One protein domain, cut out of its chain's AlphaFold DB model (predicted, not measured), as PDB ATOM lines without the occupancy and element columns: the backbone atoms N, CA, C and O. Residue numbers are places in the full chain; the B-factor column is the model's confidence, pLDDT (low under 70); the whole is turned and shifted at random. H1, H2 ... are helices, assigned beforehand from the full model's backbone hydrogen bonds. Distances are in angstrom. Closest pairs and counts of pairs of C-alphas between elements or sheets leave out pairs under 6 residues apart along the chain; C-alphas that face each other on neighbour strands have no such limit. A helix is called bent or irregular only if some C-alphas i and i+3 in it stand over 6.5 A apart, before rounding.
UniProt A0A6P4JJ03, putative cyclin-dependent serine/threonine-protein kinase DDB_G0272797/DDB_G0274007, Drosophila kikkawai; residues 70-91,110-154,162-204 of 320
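This is residues 70 to 91, 110 to 154 and 162 to 204 of the 320 residues of the protein "putative cyclin-dependent serine/threonine-protein kinase DDB_G0272797/DDB_G0274007" of Drosophila kikkawai (UniProt A0A6P4JJ03). Three straight helices lie side by side in a loosely spaced row, with H2 in the middle, each running opposite ways to the next. H2 and H3 are long and nearly alike in length, while the shorter H1 lies beside the half of H2 that begins at Gln 110. The printed part has 110 residues with three named helices, in the order H1, H2, H3, and no named strand; the class is all helix. The whole is extended, with a radius of gyration of the C-alphas of 21.0 A, and it spans 68 by 32 by 13 A.

Start at the first printed residue, in H1, residues 70 to 91, and compare it with H2, residues 110 to 151. These two are close but not clearly touching, with 1 pair of C-alphas within 8 A: those of Ala 73 and Gln 129, the closest, 7.4 A apart. Their lines stand at a shallow tilt of 11 degrees, opposite ways, and their centres are 18.7 A apart. Go on to H3, residues 162 to 204, which only just touches H2, with 3 pairs of C-alphas within 8 A. The closest C-alphas there are those of Gln 134 and Leu 181, 7.8 A apart. H2 touches H3 with residues 127 to 141 alone, and H3 touches H2 with residues 174 to 188 alone. H2 and H3 stand at a shallow tilt of 8 degrees, opposite ways, with their centres 12.5 A apart. H1 and H3 are apart. In H1, H2 and H3 you will find every O i to N i+4 pair within hydrogen-bond range.

Find C-alpha 70 at (121.307, 146.050, 112.859); from there H1 runs 32.0 A to C-alpha 91. Look next at C-alpha 110 at (109.773, 161.403, 83.808), where H2 begins; it runs 63.0 A to C-alpha 151, and residues 152 to 154 follow it. H3 begins at C-alpha 162 and runs 63.2 A to C-alpha 204 at (110.470, 175.865, 90.496). With 43 residues it is the longest helix by residues, and no helix is bent.

The outline is a rod, and the two C-alphas farthest apart are those of Gln 110 and Ala 154, 68.5 A. Two cuts part the three helices: residues 92 to 109 are not printed, with C-alphas 91 and 110 13.8 A apart, and residues 155 to 161 are not printed, with C-alphas 154 and 162 14.9 A apart. The model's mean pLDDT over the printed part is 71.4, and 44 residues are under 70, among them residues 70 to 91 and 147 to 154.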
ATOM      1  N   GLN A  70     120.224 145.409 113.625       48.91
ATOM      2  CA  GLN A  70     121.307 146.050 112.859       48.91
ATOM      3  C   GLN A  70     121.720 145.214 111.637       48.91
ATOM      4  O   GLN A  70     121.999 145.760 110.569       48.91
ATOM      5  N   GLN A  71     121.686 143.884 111.761       50.91
ATOM      6  CA  GLN A  71     121.987 142.975 110.655       50.91
ATOM      7  C   GLN A  71     120.843 142.937 109.627       50.91
ATOM      8  O   GLN A  71     121.102 142.902 108.425       50.91
ATOM      9  N   GLN A  72     119.585 143.052 110.074       52.16
ATOM     10  CA  GLN A  72     118.428 143.163 109.181       52.16
ATOM     11  C   GLN A  72     118.397 144.511 108.439       52.16
ATOM     12  O   GLN A  72     118.079 144.556 107.251       52.16
ATOM     13  N   ALA A  73     118.809 145.594 109.104       53.53
ATOM     14  CA  ALA A  73     118.938 146.914 108.498       53.53
ATOM     15  C   ALA A  73     120.080 146.982 107.463       53.53
ATOM     16  O   ALA A  73     119.909 147.580 106.400       53.53
ATOM     17  N   LEU A  74     121.217 146.321 107.723       55.31
ATOM     18  CA  LEU A  74     122.320 146.226 106.760       55.31
ATOM     19  C   LEU A  74     121.933 145.385 105.530       55.31
ATOM     20  O   LEU A  74     122.269 145.746 104.403       55.31
ATOM     21  N   LEU A  75     121.186 144.291 105.727       59.31
ATOM     22  CA  LEU A  75     120.711 143.442 104.629       59.31
ATOM     23  C   LEU A  75     119.708 144.183 103.728       59.31
ATOM     24  O   LEU A  75     119.755 144.051 102.504       59.31
ATOM     25  N   GLN A  76     118.827 144.998 104.321       61.72
ATOM     26  CA  GLN A  76     117.861 145.809 103.576       61.72
ATOM     27  C   GLN A  76     118.543 146.964 102.820       61.72
ATOM     28  O   GLN A  76     118.196 147.222 101.667       61.72
ATOM     29  N   GLN A  77     119.572 147.586 103.411       61.78
ATOM     30  CA  GLN A  77     120.392 148.597 102.733       61.78
ATOM     31  C   GLN A  77     121.148 147.998 101.533       61.78
ATOM     32  O   GLN A  77     121.120 148.569 100.443       61.78
ATOM     33  N   GLN A  78     121.744 146.809 101.689       64.88
ATOM     34  CA  GLN A  78     122.490 146.153 100.611       64.88
ATOM     35  C   GLN A  78     121.586 145.754  99.430       64.88
ATOM     36  O   GLN A  78     121.974 145.909  98.269       64.88
ATOM     37  N   GLN A  79     120.363 145.283  99.701       69.12
ATOM     38  CA  GLN A  79     119.410 144.935  98.642       69.12
ATOM     39  C   GLN A  79     118.942 146.179  97.864       69.12
ATOM     40  O   GLN A  79     118.790 146.127  96.642       69.12
ATOM     41  N   GLN A  80     118.778 147.321  98.542       62.41
ATOM     42  CA  GLN A  80     118.400 148.573  97.885       62.41
ATOM     43  C   GLN A  80     119.555 149.177  97.065       62.41
ATOM     44  O   GLN A  80     119.326 149.670  95.958       62.41
ATOM     45  N   GLU A  81     120.801 149.080  97.541       66.44
ATOM     46  CA  GLU A  81     121.983 149.485  96.763       66.44
ATOM     47  C   GLU A  81     122.157 148.654  95.484       66.44
ATOM     48  O   GLU A  81     122.506 149.210  94.440       66.44
ATOM     49  N   GLN A  82     121.850 147.352  95.518       65.69
ATOM     50  CA  GLN A  82     121.833 146.529  94.305       65.69
ATOM     51  C   GLN A  82     120.793 147.011  93.289       65.69
ATOM     52  O   GLN A  82     121.101 147.091  92.098       65.69
ATOM     53  N   LEU A  83     119.593 147.383  93.740       66.12
ATOM     54  CA  LEU A  83     118.539 147.882  92.853       66.12
ATOM     55  C   LEU A  83     118.935 149.224  92.209       66.12
ATOM     56  O   LEU A  83     118.736 149.437  91.011       66.12
ATOM     57  N   ILE A  84     119.591 150.099  92.980       64.81
ATOM     58  CA  ILE A  84     120.151 151.369  92.495       64.81
ATOM     59  C   ILE A  84     121.271 151.131  91.475       64.81
ATOM     60  O   ILE A  84     121.307 151.791  90.432       64.81
ATOM     61  N   GLN A  85     122.174 150.181  91.730       65.88
ATOM     62  CA  GLN A  85     123.224 149.826  90.775       65.88
ATOM     63  C   GLN A  85     122.653 149.245  89.477       65.88
ATOM     64  O   GLN A  85     123.114 149.609  88.393       65.88
ATOM     65  N   GLN A  86     121.615 148.410  89.561       62.97
ATOM     66  CA  GLN A  86     120.931 147.860  88.388       62.97
ATOM     67  C   GLN A  86     120.284 148.965  87.535       62.97
ATOM     68  O   GLN A  86     120.388 148.945  86.303       62.97
ATOM     69  N   TYR A  87     119.699 149.981  88.172       62.16
ATOM     70  CA  TYR A  87     119.191 151.170  87.483       62.16
ATOM     71  C   TYR A  87     120.314 151.995  86.834       62.16
ATOM     72  O   TYR A  87     120.182 152.420  85.684       62.16
ATOM     73  N   ARG A  88     121.457 152.166  87.514       60.38
ATOM     74  CA  ARG A  88     122.644 152.843  86.952       60.38
ATOM     75  C   ARG A  88     123.183 152.133  85.707       60.38
ATOM     76  O   ARG A  88     123.492 152.788  84.714       60.38
ATOM     77  N   LEU A  89     123.262 150.803  85.743       57.16
ATOM     78  CA  LEU A  89     123.729 149.974  84.624       57.16
ATOM     79  C   LEU A  89     122.761 149.991  83.433       57.16
ATOM     80  O   LEU A  89     123.198 149.915  82.285       57.16
ATOM     81  N   SER A  90     121.462 150.147  83.690       55.97
ATOM     82  CA  SER A  90     120.440 150.247  82.641       55.97
ATOM     83  C   SER A  90     120.545 151.561  81.850       55.97
ATOM     84  O   SER A  90     120.389 151.543  80.629       55.97
ATOM     85  N   ARG A  91     120.936 152.675  82.497       54.50
ATOM     86  CA  ARG A  91     121.188 153.972  81.829       54.50
ATOM     87  C   ARG A  91     122.374 153.957  80.858       54.50
ATOM     88  O   ARG A  91     122.385 154.710  79.892       54.50
ATOM     89  N   GLN A 110     110.300 162.578  83.111       64.56
ATOM     90  CA  GLN A 110     109.773 161.403  83.808       64.56
ATOM     91  C   GLN A 110     110.879 160.643  84.564       64.56
ATOM     92  O   GLN A 110     110.658 160.181  85.685       64.56
ATOM     93  N   GLU A 111     112.092 160.572  84.003       59.50
ATOM     94  CA  GLU A 111     113.256 159.979  84.677       59.50
ATOM     95  C   GLU A 111     113.739 160.794  85.886       59.50
ATOM     96  O   GLU A 111     114.153 160.201  86.886       59.50
ATOM     97  N   HIS A 112     113.671 162.130  85.837       65.94
ATOM     98  CA  HIS A 112     114.049 162.968  86.981       65.94
ATOM     99  C   HIS A 112     113.075 162.788  88.150       65.94
ATOM    100  O   HIS A 112     113.496 162.596  89.289       65.94
ATOM    101  N   GLN A 113     111.775 162.741  87.852       69.19
ATOM    102  CA  GLN A 113     110.733 162.556  88.860       69.19
ATOM    103  C   GLN A 113     110.814 161.169  89.526       69.19
ATOM    104  O   GLN A 113     110.660 161.054  90.743       69.19
ATOM    105  N   GLN A 114     111.143 160.119  88.762       74.31
ATOM    106  CA  GLN A 114     111.343 158.774  89.314       74.31
ATOM    107  C   GLN A 114     112.611 158.687  90.184       74.31
ATOM    108  O   GLN A 114     112.618 158.003  91.209       74.31
ATOM    109  N   GLN A 115     113.679 159.403  89.816       71.25
ATOM    110  CA  GLN A 115     114.911 159.453  90.605       71.25
ATOM    111  C   GLN A 115     114.719 160.197  91.934       71.25
ATOM    112  O   GLN A 115     115.232 159.753  92.962       71.25
ATOM    113  N   GLU A 116     113.956 161.289  91.924       69.62
ATOM    114  CA  GLU A 116     113.641 162.064  93.125       69.62
ATOM    115  C   GLU A 116     112.776 161.251  94.101       69.62
ATOM    116  O   GLU A 116     113.059 161.209  95.297       69.62
ATOM    117  N   GLN A 117     111.799 160.494  93.588       75.62
ATOM    118  CA  GLN A 117     110.966 159.611  94.406       75.62
ATOM    119  C   GLN A 117     111.782 158.492  95.076       75.62
ATOM    120  O   GLN A 117     111.567 158.182  96.250       75.62
ATOM    121  N   LEU A 118     112.757 157.918  94.362       74.12
ATOM    122  CA  LEU A 118     113.646 156.895  94.919       74.12
ATOM    123  C   LEU A 118     114.562 157.472  96.010       74.12
ATOM    124  O   LEU A 118     114.767 156.845  97.050       74.12
ATOM    125  N   GLN A 119     115.087 158.682  95.794       76.50
ATOM    126  CA  GLN A 119     115.912 159.371  96.786       76.50
ATOM    127  C   GLN A 119     115.101 159.721  98.040       76.50
ATOM    128  O   GLN A 119     115.580 159.528  99.159       76.50
ATOM    129  N   GLN A 120     113.855 160.165  97.867       74.88
ATOM    130  CA  GLN A 120     112.955 160.461  98.979       74.88
ATOM    131  C   GLN A 120     112.634 159.196  99.793       74.88
ATOM    132  O   GLN A 120     112.676 159.226 101.023       74.88
ATOM    133  N   GLN A 121     112.404 158.060  99.121       81.25
ATOM    134  CA  GLN A 121     112.185 156.773  99.786       81.25
ATOM    135  C   GLN A 121     113.420 156.314 100.576       81.25
ATOM    136  O   GLN A 121     113.289 155.849 101.709       81.25
ATOM    137  N   GLN A 122     114.622 156.468 100.013       77.12
ATOM    138  CA  GLN A 122     115.859 156.111 100.709       77.12
ATOM    139  C   GLN A 122     116.065 156.973 101.961       77.12
ATOM    140  O   GLN A 122     116.440 156.452 103.014       77.12
ATOM    141  N   LEU A 123     115.770 158.276 101.885       73.31
ATOM    142  CA  LEU A 123     115.911 159.146 103.049       73.31
ATOM    143  C   LEU A 123     114.887 158.819 104.143       73.31
ATOM    144  O   LEU A 123     115.234 158.795 105.322       73.31
ATOM    145  N   GLN A 124     113.642 158.511 103.765       80.56
ATOM    146  CA  GLN A 124     112.621 158.082 104.721       80.56
ATOM    147  C   GLN A 124     113.055 156.809 105.461       80.56
ATOM    148  O   GLN A 124     112.913 156.722 106.682       80.56
ATOM    149  N   GLN A 125     113.657 155.851 104.750       79.00
ATOM    150  CA  GLN A 125     114.186 154.638 105.371       79.00
ATOM    151  C   GLN A 125     115.356 154.944 106.321       79.00
ATOM    152  O   GLN A 125     115.408 154.407 107.430       79.00
ATOM    153  N   GLN A 126     116.260 155.853 105.937       78.06
ATOM    154  CA  GLN A 126     117.364 156.285 106.800       78.06
ATOM    155  C   GLN A 126     116.855 156.945 108.092       78.06
ATOM    156  O   GLN A 126     117.380 156.680 109.174       78.06
ATOM    157  N   GLN A 127     115.805 157.764 108.001       77.00
ATOM    158  CA  GLN A 127     115.198 158.410 109.163       77.00
ATOM    159  C   GLN A 127     114.561 157.385 110.115       77.00
ATOM    160  O   GLN A 127     114.751 157.476 111.330       77.00
ATOM    161  N   LEU A 128     113.877 156.370 109.574       81.19
ATOM    162  CA  LEU A 128     113.287 155.291 110.369       81.19
ATOM    163  C   LEU A 128     114.361 154.466 111.098       81.19
ATOM    164  O   LEU A 128     114.224 154.169 112.284       81.19
ATOM    165  N   GLN A 129     115.462 154.150 110.411       81.56
ATOM    166  CA  GLN A 129     116.594 153.438 111.005       81.56
ATOM    167  C   GLN A 129     117.205 154.229 112.169       81.56
ATOM    168  O   GLN A 129     117.487 153.665 113.229       81.56
ATOM    169  N   GLN A 130     117.366 155.545 112.006       75.19
ATOM    170  CA  GLN A 130     117.897 156.404 113.062       75.19
ATOM    171  C   GLN A 130     116.955 156.458 114.277       75.19
ATOM    172  O   GLN A 130     117.416 156.386 115.415       75.19
ATOM    173  N   GLN A 131     115.637 156.505 114.051       79.69
ATOM    174  CA  GLN A 131     114.648 156.457 115.131       79.69
ATOM    175  C   GLN A 131     114.696 155.125 115.900       79.69
ATOM    176  O   GLN A 131     114.573 155.110 117.125       79.69
ATOM    177  N   GLN A 132     114.927 154.006 115.212       82.69
ATOM    178  CA  GLN A 132     115.038 152.698 115.861       82.69
ATOM    179  C   GLN A 132     116.303 152.592 116.732       82.69
ATOM    180  O   GLN A 132     116.232 152.130 117.871       82.69
ATOM    181  N   LEU A 133     117.441 153.095 116.239       76.38
ATOM    182  CA  LEU A 133     118.682 153.223 117.018       76.38
ATOM    183  C   LEU A 133     118.486 154.095 118.263       76.38
ATOM    184  O   LEU A 133     118.979 153.763 119.342       76.38
ATOM    185  N   GLN A 134     117.724 155.180 118.128       77.75
ATOM    186  CA  GLN A 134     117.388 156.052 119.245       77.75
ATOM    187  C   GLN A 134     116.599 155.311 120.334       77.75
ATOM    188  O   GLN A 134     116.921 155.415 121.519       77.75
ATOM    189  N   GLN A 135     115.598 154.524 119.934       79.75
ATOM    190  CA  GLN A 135     114.787 153.746 120.868       79.75
ATOM    191  C   GLN A 135     115.621 152.675 121.591       79.75
ATOM    192  O   GLN A 135     115.477 152.489 122.800       79.75
ATOM    193  N   GLN A 136     116.552 152.030 120.877       78.94
ATOM    194  CA  GLN A 136     117.471 151.052 121.464       78.94
ATOM    195  C   GLN A 136     118.374 151.687 122.530       78.94
ATOM    196  O   GLN A 136     118.566 151.113 123.603       78.94
ATOM    197  N   HIS A 137     118.902 152.886 122.267       77.25
ATOM    198  CA  HIS A 137     119.759 153.584 123.226       77.25
ATOM    199  C   HIS A 137     119.007 153.921 124.523       77.25
ATOM    200  O   HIS A 137     119.539 153.744 125.620       77.25
ATOM    201  N   LEU A 138     117.736 154.327 124.407       75.38
ATOM    202  CA  LEU A 138     116.877 154.587 125.564       75.38
ATOM    203  C   LEU A 138     116.635 153.318 126.397       75.38
ATOM    204  O   LEU A 138     116.679 153.363 127.627       75.38
ATOM    205  N   GLN A 139     116.409 152.181 125.734       81.25
ATOM    206  CA  GLN A 139     116.188 150.901 126.406       81.25
ATOM    207  C   GLN A 139     117.446 150.413 127.136       81.25
ATOM    208  O   GLN A 139     117.358 149.971 128.284       81.25
ATOM    209  N   GLN A 140     118.624 150.546 126.515       75.12
ATOM    210  CA  GLN A 140     119.892 150.166 127.142       75.12
ATOM    211  C   GLN A 140     120.181 151.013 128.392       75.12
ATOM    212  O   GLN A 140     120.600 150.473 129.418       75.12
ATOM    213  N   GLN A 141     119.884 152.317 128.342       70.81
ATOM    214  CA  GLN A 141     120.020 153.200 129.502       70.81
ATOM    215  C   GLN A 141     119.107 152.760 130.659       70.81
ATOM    216  O   GLN A 141     119.537 152.727 131.815       70.81
ATOM    217  N   HIS A 142     117.863 152.373 130.360       73.75
ATOM    218  CA  HIS A 142     116.919 151.905 131.377       73.75
ATOM    219  C   HIS A 142     117.410 150.625 132.075       73.75
ATOM    220  O   HIS A 142     117.301 150.494 133.296       73.75
ATOM    221  N   LEU A 143     118.010 149.706 131.311       73.56
ATOM    222  CA  LEU A 143     118.551 148.452 131.840       73.56
ATOM    223  C   LEU A 143     119.760 148.687 132.761       73.56
ATOM    224  O   LEU A 143     119.881 148.051 133.810       73.56
ATOM    225  N   GLN A 144     120.631 149.637 132.410       70.19
ATOM    226  CA  GLN A 144     121.786 149.994 133.236       70.19
ATOM    227  C   GLN A 144     121.359 150.636 134.566       70.19
ATOM    228  O   GLN A 144     121.917 150.311 135.618       70.19
ATOM    229  N   GLN A 145     120.322 151.481 134.551       66.62
ATOM    230  CA  GLN A 145     119.773 152.062 135.779       66.62
ATOM    231  C   GLN A 145     119.172 150.985 136.697       66.62
ATOM    232  O   GLN A 145     119.366 151.031 137.913       66.62
ATOM    233  N   GLN A 146     118.496 149.980 136.127       70.44
ATOM    234  CA  GLN A 146     117.923 148.877 136.900       70.44
ATOM    235  C   GLN A 146     119.007 148.021 137.581       70.44
ATOM    236  O   GLN A 146     118.839 147.646 138.741       70.44
ATOM    237  N   GLN A 147     120.145 147.768 136.921       65.88
ATOM    238  CA  GLN A 147     121.278 147.070 137.551       65.88
ATOM    239  C   GLN A 147     121.895 147.861 138.710       65.88
ATOM    240  O   GLN A 147     122.206 147.280 139.751       65.88
ATOM    241  N   LEU A 148     122.045 149.181 138.560       63.06
ATOM    242  CA  LEU A 148     122.550 150.045 139.633       63.06
ATOM    243  C   LEU A 148     121.613 150.039 140.850       63.06
ATOM    244  O   LEU A 148     122.085 149.989 141.983       63.06
ATOM    245  N   GLN A 149     120.296 150.016 140.631       60.69
ATOM    246  CA  GLN A 149     119.315 149.920 141.716       60.69
ATOM    247  C   GLN A 149     119.285 148.533 142.379       60.69
ATOM    248  O   GLN A 149     119.091 148.443 143.590       60.69
ATOM    249  N   GLN A 150     119.524 147.454 141.627       56.69
ATOM    250  CA  GLN A 150     119.558 146.096 142.179       56.69
ATOM    251  C   GLN A 150     120.810 145.848 143.039       56.69
ATOM    252  O   GLN A 150     120.714 145.232 144.099       56.69
ATOM    253  N   ASN A 151     121.965 146.404 142.654       54.25
ATOM    254  CA  ASN A 151     123.180 146.357 143.480       54.25
ATOM    255  C   ASN A 151     123.088 147.213 144.757       54.25
ATOM    256  O   ASN A 151     123.867 147.004 145.686       54.25
ATOM    257  N   LEU A 152     122.127 148.140 144.841       52.09
ATOM    258  CA  LEU A 152     121.933 148.996 146.014       52.09
ATOM    259  C   LEU A 152     121.408 148.236 147.248       52.09
ATOM    260  O   LEU A 152     121.595 148.704 148.366       52.09
ATOM    261  N   PHE A 153     120.777 147.069 147.072       51.00
ATOM    262  CA  PHE A 153     120.174 146.309 148.177       51.00
ATOM    263  C   PHE A 153     121.083 145.231 148.794       51.00
ATOM    264  O   PHE A 153     120.739 144.685 149.840       51.00
ATOM    265  N   ALA A 154     122.243 144.934 148.197       48.75
ATOM    266  CA  ALA A 154     123.122 143.842 148.640       48.75
ATOM    267  C   ALA A 154     124.344 144.292 149.475       48.75
ATOM    268  O   ALA A 154     125.089 143.450 149.971       48.75
ATOM    269  N   PHE A 162     130.587 157.144 148.358       64.12
ATOM    270  CA  PHE A 162     130.906 156.487 147.082       64.12
ATOM    271  C   PHE A 162     129.636 156.196 146.271       64.12
ATOM    272  O   PHE A 162     129.626 156.366 145.053       64.12
ATOM    273  N   PHE A 163     128.547 155.822 146.950       66.94
ATOM    274  CA  PHE A 163     127.250 155.588 146.312       66.94
ATOM    275  C   PHE A 163     126.632 156.879 145.771       66.94
ATOM    276  O   PHE A 163     126.111 156.874 144.654       66.94
ATOM    277  N   ASP A 164     126.753 157.991 146.504       68.62
ATOM    278  CA  ASP A 164     126.318 159.302 146.013       68.62
ATOM    279  C   ASP A 164     127.121 159.731 144.784       68.62
ATOM    280  O   ASP A 164     126.538 160.173 143.798       68.62
ATOM    281  N   TYR A 165     128.440 159.514 144.777       74.75
ATOM    282  CA  TYR A 165     129.270 159.816 143.610       74.75
ATOM    283  C   TYR A 165     128.892 158.962 142.389       74.75
ATOM    284  O   TYR A 165     128.838 159.455 141.262       74.75
ATOM    285  N   GLN A 166     128.590 157.679 142.599       71.25
ATOM    286  CA  GLN A 166     128.192 156.774 141.521       71.25
ATOM    287  C   GLN A 166     126.812 157.135 140.951       71.25
ATOM    288  O   GLN A 166     126.633 157.119 139.732       71.25
ATOM    289  N   ARG A 167     125.869 157.540 141.812       77.38
ATOM    290  CA  ARG A 167     124.568 158.085 141.401       77.38
ATOM    291  C   ARG A 167     124.737 159.382 140.614       77.38
ATOM    292  O   ARG A 167     124.197 159.493 139.519       77.38
ATOM    293  N   GLN A 168     125.529 160.320 141.124       80.50
ATOM    294  CA  GLN A 168     125.741 161.622 140.491       80.50
ATOM    295  C   GLN A 168     126.415 161.484 139.118       80.50
ATOM    296  O   GLN A 168     126.069 162.192 138.174       80.50
ATOM    297  N   ARG A 169     127.327 160.513 138.966       77.00
ATOM    298  CA  ARG A 169     127.919 160.162 137.669       77.00
ATOM    299  C   ARG A 169     126.883 159.608 136.693       77.00
ATOM    300  O   ARG A 169     126.873 160.027 135.540       77.00
ATOM    301  N   ALA A 170     126.018 158.700 137.147       74.50
ATOM    302  CA  ALA A 170     124.954 158.139 136.315       74.50
ATOM    303  C   ALA A 170     123.932 159.208 135.889       74.50
ATOM    304  O   ALA A 170     123.512 159.234 134.735       74.50
ATOM    305  N   GLU A 171     123.573 160.126 136.789       79.38
ATOM    306  CA  GLU A 171     122.690 161.261 136.493       79.38
ATOM    307  C   GLU A 171     123.329 162.240 135.497       79.38
ATOM    308  O   GLU A 171     122.668 162.692 134.560       79.38
ATOM    309  N   PHE A 172     124.626 162.529 135.641       83.06
ATOM    310  CA  PHE A 172     125.360 163.373 134.696       83.06
ATOM    311  C   PHE A 172     125.452 162.731 133.304       83.06
ATOM    312  O   PHE A 172     125.212 163.394 132.295       83.06
ATOM    313  N   GLU A 173     125.752 161.432 133.239       80.12
ATOM    314  CA  GLU A 173     125.802 160.679 131.983       80.12
ATOM    315  C   GLU A 173     124.417 160.625 131.315       80.12
ATOM    316  O   GLU A 173     124.297 160.821 130.104       80.12
ATOM    317  N   GLN A 174     123.348 160.482 132.106       81.00
ATOM    318  CA  GLN A 174     121.972 160.571 131.619       81.00
ATOM    319  C   GLN A 174     121.645 161.958 131.048       81.00
ATOM    320  O   GLN A 174     121.059 162.042 129.967       81.00
ATOM    321  N   GLN A 175     122.025 163.042 131.733       84.25
ATOM    322  CA  GLN A 175     121.833 164.404 131.222       84.25
ATOM    323  C   GLN A 175     122.584 164.628 129.911       84.25
ATOM    324  O   GLN A 175     122.021 165.177 128.962       84.25
ATOM    325  N   GLN A 176     123.835 164.173 129.830       84.75
ATOM    326  CA  GLN A 176     124.632 164.279 128.614       84.75
ATOM    327  C   GLN A 176     123.996 163.498 127.456       84.75
ATOM    328  O   GLN A 176     123.881 164.027 126.349       84.75
ATOM    329  N   ALA A 177     123.523 162.275 127.709       77.31
ATOM    330  CA  ALA A 177     122.826 161.469 126.712       77.31
ATOM    331  C   ALA A 177     121.528 162.145 126.238       77.31
ATOM    332  O   ALA A 177     121.260 162.198 125.039       77.31
ATOM    333  N   GLN A 178     120.747 162.724 127.155       83.19
ATOM    334  CA  GLN A 178     119.522 163.450 126.811       83.19
ATOM    335  C   GLN A 178     119.818 164.706 125.975       83.19
ATOM    336  O   GLN A 178     119.116 164.980 125.000       83.19
ATOM    337  N   GLN A 179     120.890 165.435 126.293       87.94
ATOM    338  CA  GLN A 179     121.333 166.579 125.495       87.94
ATOM    339  C   GLN A 179     121.777 166.150 124.089       87.94
ATOM    340  O   GLN A 179     121.418 166.790 123.099       87.94
ATOM    341  N   GLN A 180     122.512 165.040 123.976       83.50
ATOM    342  CA  GLN A 180     122.942 164.500 122.688       83.50
ATOM    343  C   GLN A 180     121.746 164.040 121.838       83.50
ATOM    344  O   GLN A 180     121.710 164.292 120.632       83.50
ATOM    345  N   LEU A 181     120.729 163.447 122.470       81.69
ATOM    346  CA  LEU A 181     119.462 163.081 121.837       81.69
ATOM    347  C   LEU A 181     118.755 164.303 121.240       81.69
ATOM    348  O   LEU A 181     118.331 164.285 120.084       81.69
ATOM    349  N   GLN A 182     118.649 165.374 122.029       86.50
ATOM    350  CA  GLN A 182     117.999 166.611 121.615       86.50
ATOM    351  C   GLN A 182     118.750 167.264 120.449       86.50
ATOM    352  O   GLN A 182     118.126 167.695 119.478       86.50
ATOM    353  N   GLN A 183     120.084 167.261 120.494       87.38
ATOM    354  CA  GLN A 183     120.910 167.750 119.393       87.38
ATOM    355  C   GLN A 183     120.687 166.927 118.116       87.38
ATOM    356  O   GLN A 183     120.495 167.501 117.045       87.38
ATOM    357  N   GLN A 184     120.643 165.595 118.221       81.62
ATOM    358  CA  GLN A 184     120.386 164.715 117.078       81.62
ATOM    359  C   GLN A 184     118.998 164.968 116.470       81.62
ATOM    360  O   GLN A 184     118.866 165.056 115.250       81.62
ATOM    361  N   GLN A 185     117.974 165.159 117.307       83.25
ATOM    362  CA  GLN A 185     116.620 165.478 116.849       83.25
ATOM    363  C   GLN A 185     116.568 166.831 116.118       83.25
ATOM    364  O   GLN A 185     115.911 166.963 115.085       83.25
ATOM    365  N   GLN A 186     117.306 167.829 116.607       86.19
ATOM    366  CA  GLN A 186     117.391 169.142 115.968       86.19
ATOM    367  C   GLN A 186     118.093 169.067 114.602       86.19
ATOM    368  O   GLN A 186     117.629 169.658 113.626       86.19
ATOM    369  N   LEU A 187     119.165 168.275 114.511       81.81
ATOM    370  CA  LEU A 187     119.878 167.995 113.264       81.81
ATOM    371  C   LEU A 187     118.976 167.280 112.249       81.81
ATOM    372  O   LEU A 187     118.979 167.618 111.066       81.81
ATOM    373  N   GLN A 188     118.146 166.344 112.716       81.06
ATOM    374  CA  GLN A 188     117.157 165.663 111.884       81.06
ATOM    375  C   GLN A 188     116.117 166.643 111.322       81.06
ATOM    376  O   GLN A 188     115.829 166.611 110.124       81.06
ATOM    377  N   GLN A 189     115.602 167.556 112.151       82.62
ATOM    378  CA  GLN A 189     114.671 168.594 111.697       82.62
ATOM    379  C   GLN A 189     115.312 169.526 110.661       82.62
ATOM    380  O   GLN A 189     114.689 169.855 109.651       82.62
ATOM    381  N   GLN A 190     116.572 169.913 110.874       85.12
ATOM    382  CA  GLN A 190     117.311 170.737 109.918       85.12
ATOM    383  C   GLN A 190     117.481 170.019 108.573       85.12
ATOM    384  O   GLN A 190     117.293 170.628 107.519       85.12
ATOM    385  N   GLN A 191     117.800 168.722 108.592       81.94
ATOM    386  CA  GLN A 191     117.936 167.932 107.370       81.94
ATOM    387  C   GLN A 191     116.601 167.839 106.613       81.94
ATOM    388  O   GLN A 191     116.570 167.977 105.389       81.94
ATOM    389  N   GLN A 192     115.489 167.691 107.339       77.31
ATOM    390  CA  GLN A 192     114.148 167.676 106.755       77.31
ATOM    391  C   GLN A 192     113.788 169.034 106.120       77.31
ATOM    392  O   GLN A 192     113.256 169.077 105.011       77.31
ATOM    393  N   GLN A 193     114.156 170.152 106.759       81.44
ATOM    394  CA  GLN A 193     114.001 171.488 106.172       81.44
ATOM    395  C   GLN A 193     114.820 171.659 104.889       81.44
ATOM    396  O   GLN A 193     114.303 172.176 103.899       81.44
ATOM    397  N   GLN A 194     116.076 171.199 104.873       79.75
ATOM    398  CA  GLN A 194     116.896 171.255 103.662       79.75
ATOM    399  C   GLN A 194     116.295 170.437 102.517       79.75
ATOM    400  O   GLN A 194     116.387 170.852 101.364       79.75
ATOM    401  N   GLN A 195     115.644 169.309 102.810       71.12
ATOM    402  CA  GLN A 195     114.896 168.578 101.788       71.12
ATOM    403  C   GLN A 195     113.692 169.356 101.274       71.12
ATOM    404  O   GLN A 195     113.478 169.396 100.067       71.12
ATOM    405  N   PHE A 196     112.926 169.997 102.157       78.44
ATOM    406  CA  PHE A 196     111.795 170.812 101.720       78.44
ATOM    407  C   PHE A 196     112.259 171.946 100.799       78.44
ATOM    408  O   PHE A 196     111.635 172.204  99.773       78.44
ATOM    409  N   LEU A 197     113.400 172.564 101.120       78.00
ATOM    410  CA  LEU A 197     114.044 173.539 100.244       78.00
ATOM    411  C   LEU A 197     114.453 172.919  98.904       78.00
ATOM    412  O   LEU A 197     114.141 173.498  97.870       78.00
ATOM    413  N   GLN A 198     115.115 171.758  98.892       72.44
ATOM    414  CA  GLN A 198     115.500 171.088  97.641       72.44
ATOM    415  C   GLN A 198     114.288 170.768  96.762       72.44
ATOM    416  O   GLN A 198     114.301 171.088  95.576       72.44
ATOM    417  N   ASN A 199     113.214 170.239  97.351       68.94
ATOM    418  CA  ASN A 199     111.965 169.984  96.640       68.94
ATOM    419  C   ASN A 199     111.363 171.290  96.093       68.94
ATOM    420  O   ASN A 199     110.896 171.320  94.960       68.94
ATOM    421  N   PHE A 200     111.422 172.396  96.846       71.19
ATOM    422  CA  PHE A 200     110.983 173.711  96.361       71.19
ATOM    423  C   PHE A 200     111.812 174.230  95.182       71.19
ATOM    424  O   PHE A 200     111.246 174.799  94.244       71.19
ATOM    425  N   TYR A 201     113.134 174.057  95.221       67.88
ATOM    426  CA  TYR A 201     114.020 174.474  94.133       67.88
ATOM    427  C   TYR A 201     113.817 173.614  92.878       67.88
ATOM    428  O   TYR A 201     113.772 174.165  91.778       67.88
ATOM    429  N   ASN A 202     113.614 172.302  93.027       59.00
ATOM    430  CA  ASN A 202     113.317 171.406  91.905       59.00
ATOM    431  C   ASN A 202     111.918 171.631  91.320       59.00
ATOM    432  O   ASN A 202     111.741 171.564  90.105       59.00
ATOM    433  N   TYR A 203     110.927 171.974  92.148       54.91
ATOM    434  CA  TYR A 203     109.583 172.290  91.659       54.91
ATOM    435  C   TYR A 203     109.552 173.606  90.859       54.91
ATOM    436  O   TYR A 203     108.818 173.718  89.877       54.91
ATOM    437  N   ASN A 204     110.380 174.593  91.224       53.50
ATOM    438  CA  ASN A 204     110.470 175.865  90.496       53.50
ATOM    439  C   ASN A 204     111.401 175.832  89.272       53.50
ATOM    440  O   ASN A 204     111.203 176.627  88.357       53.50
TER     441      ASN A 204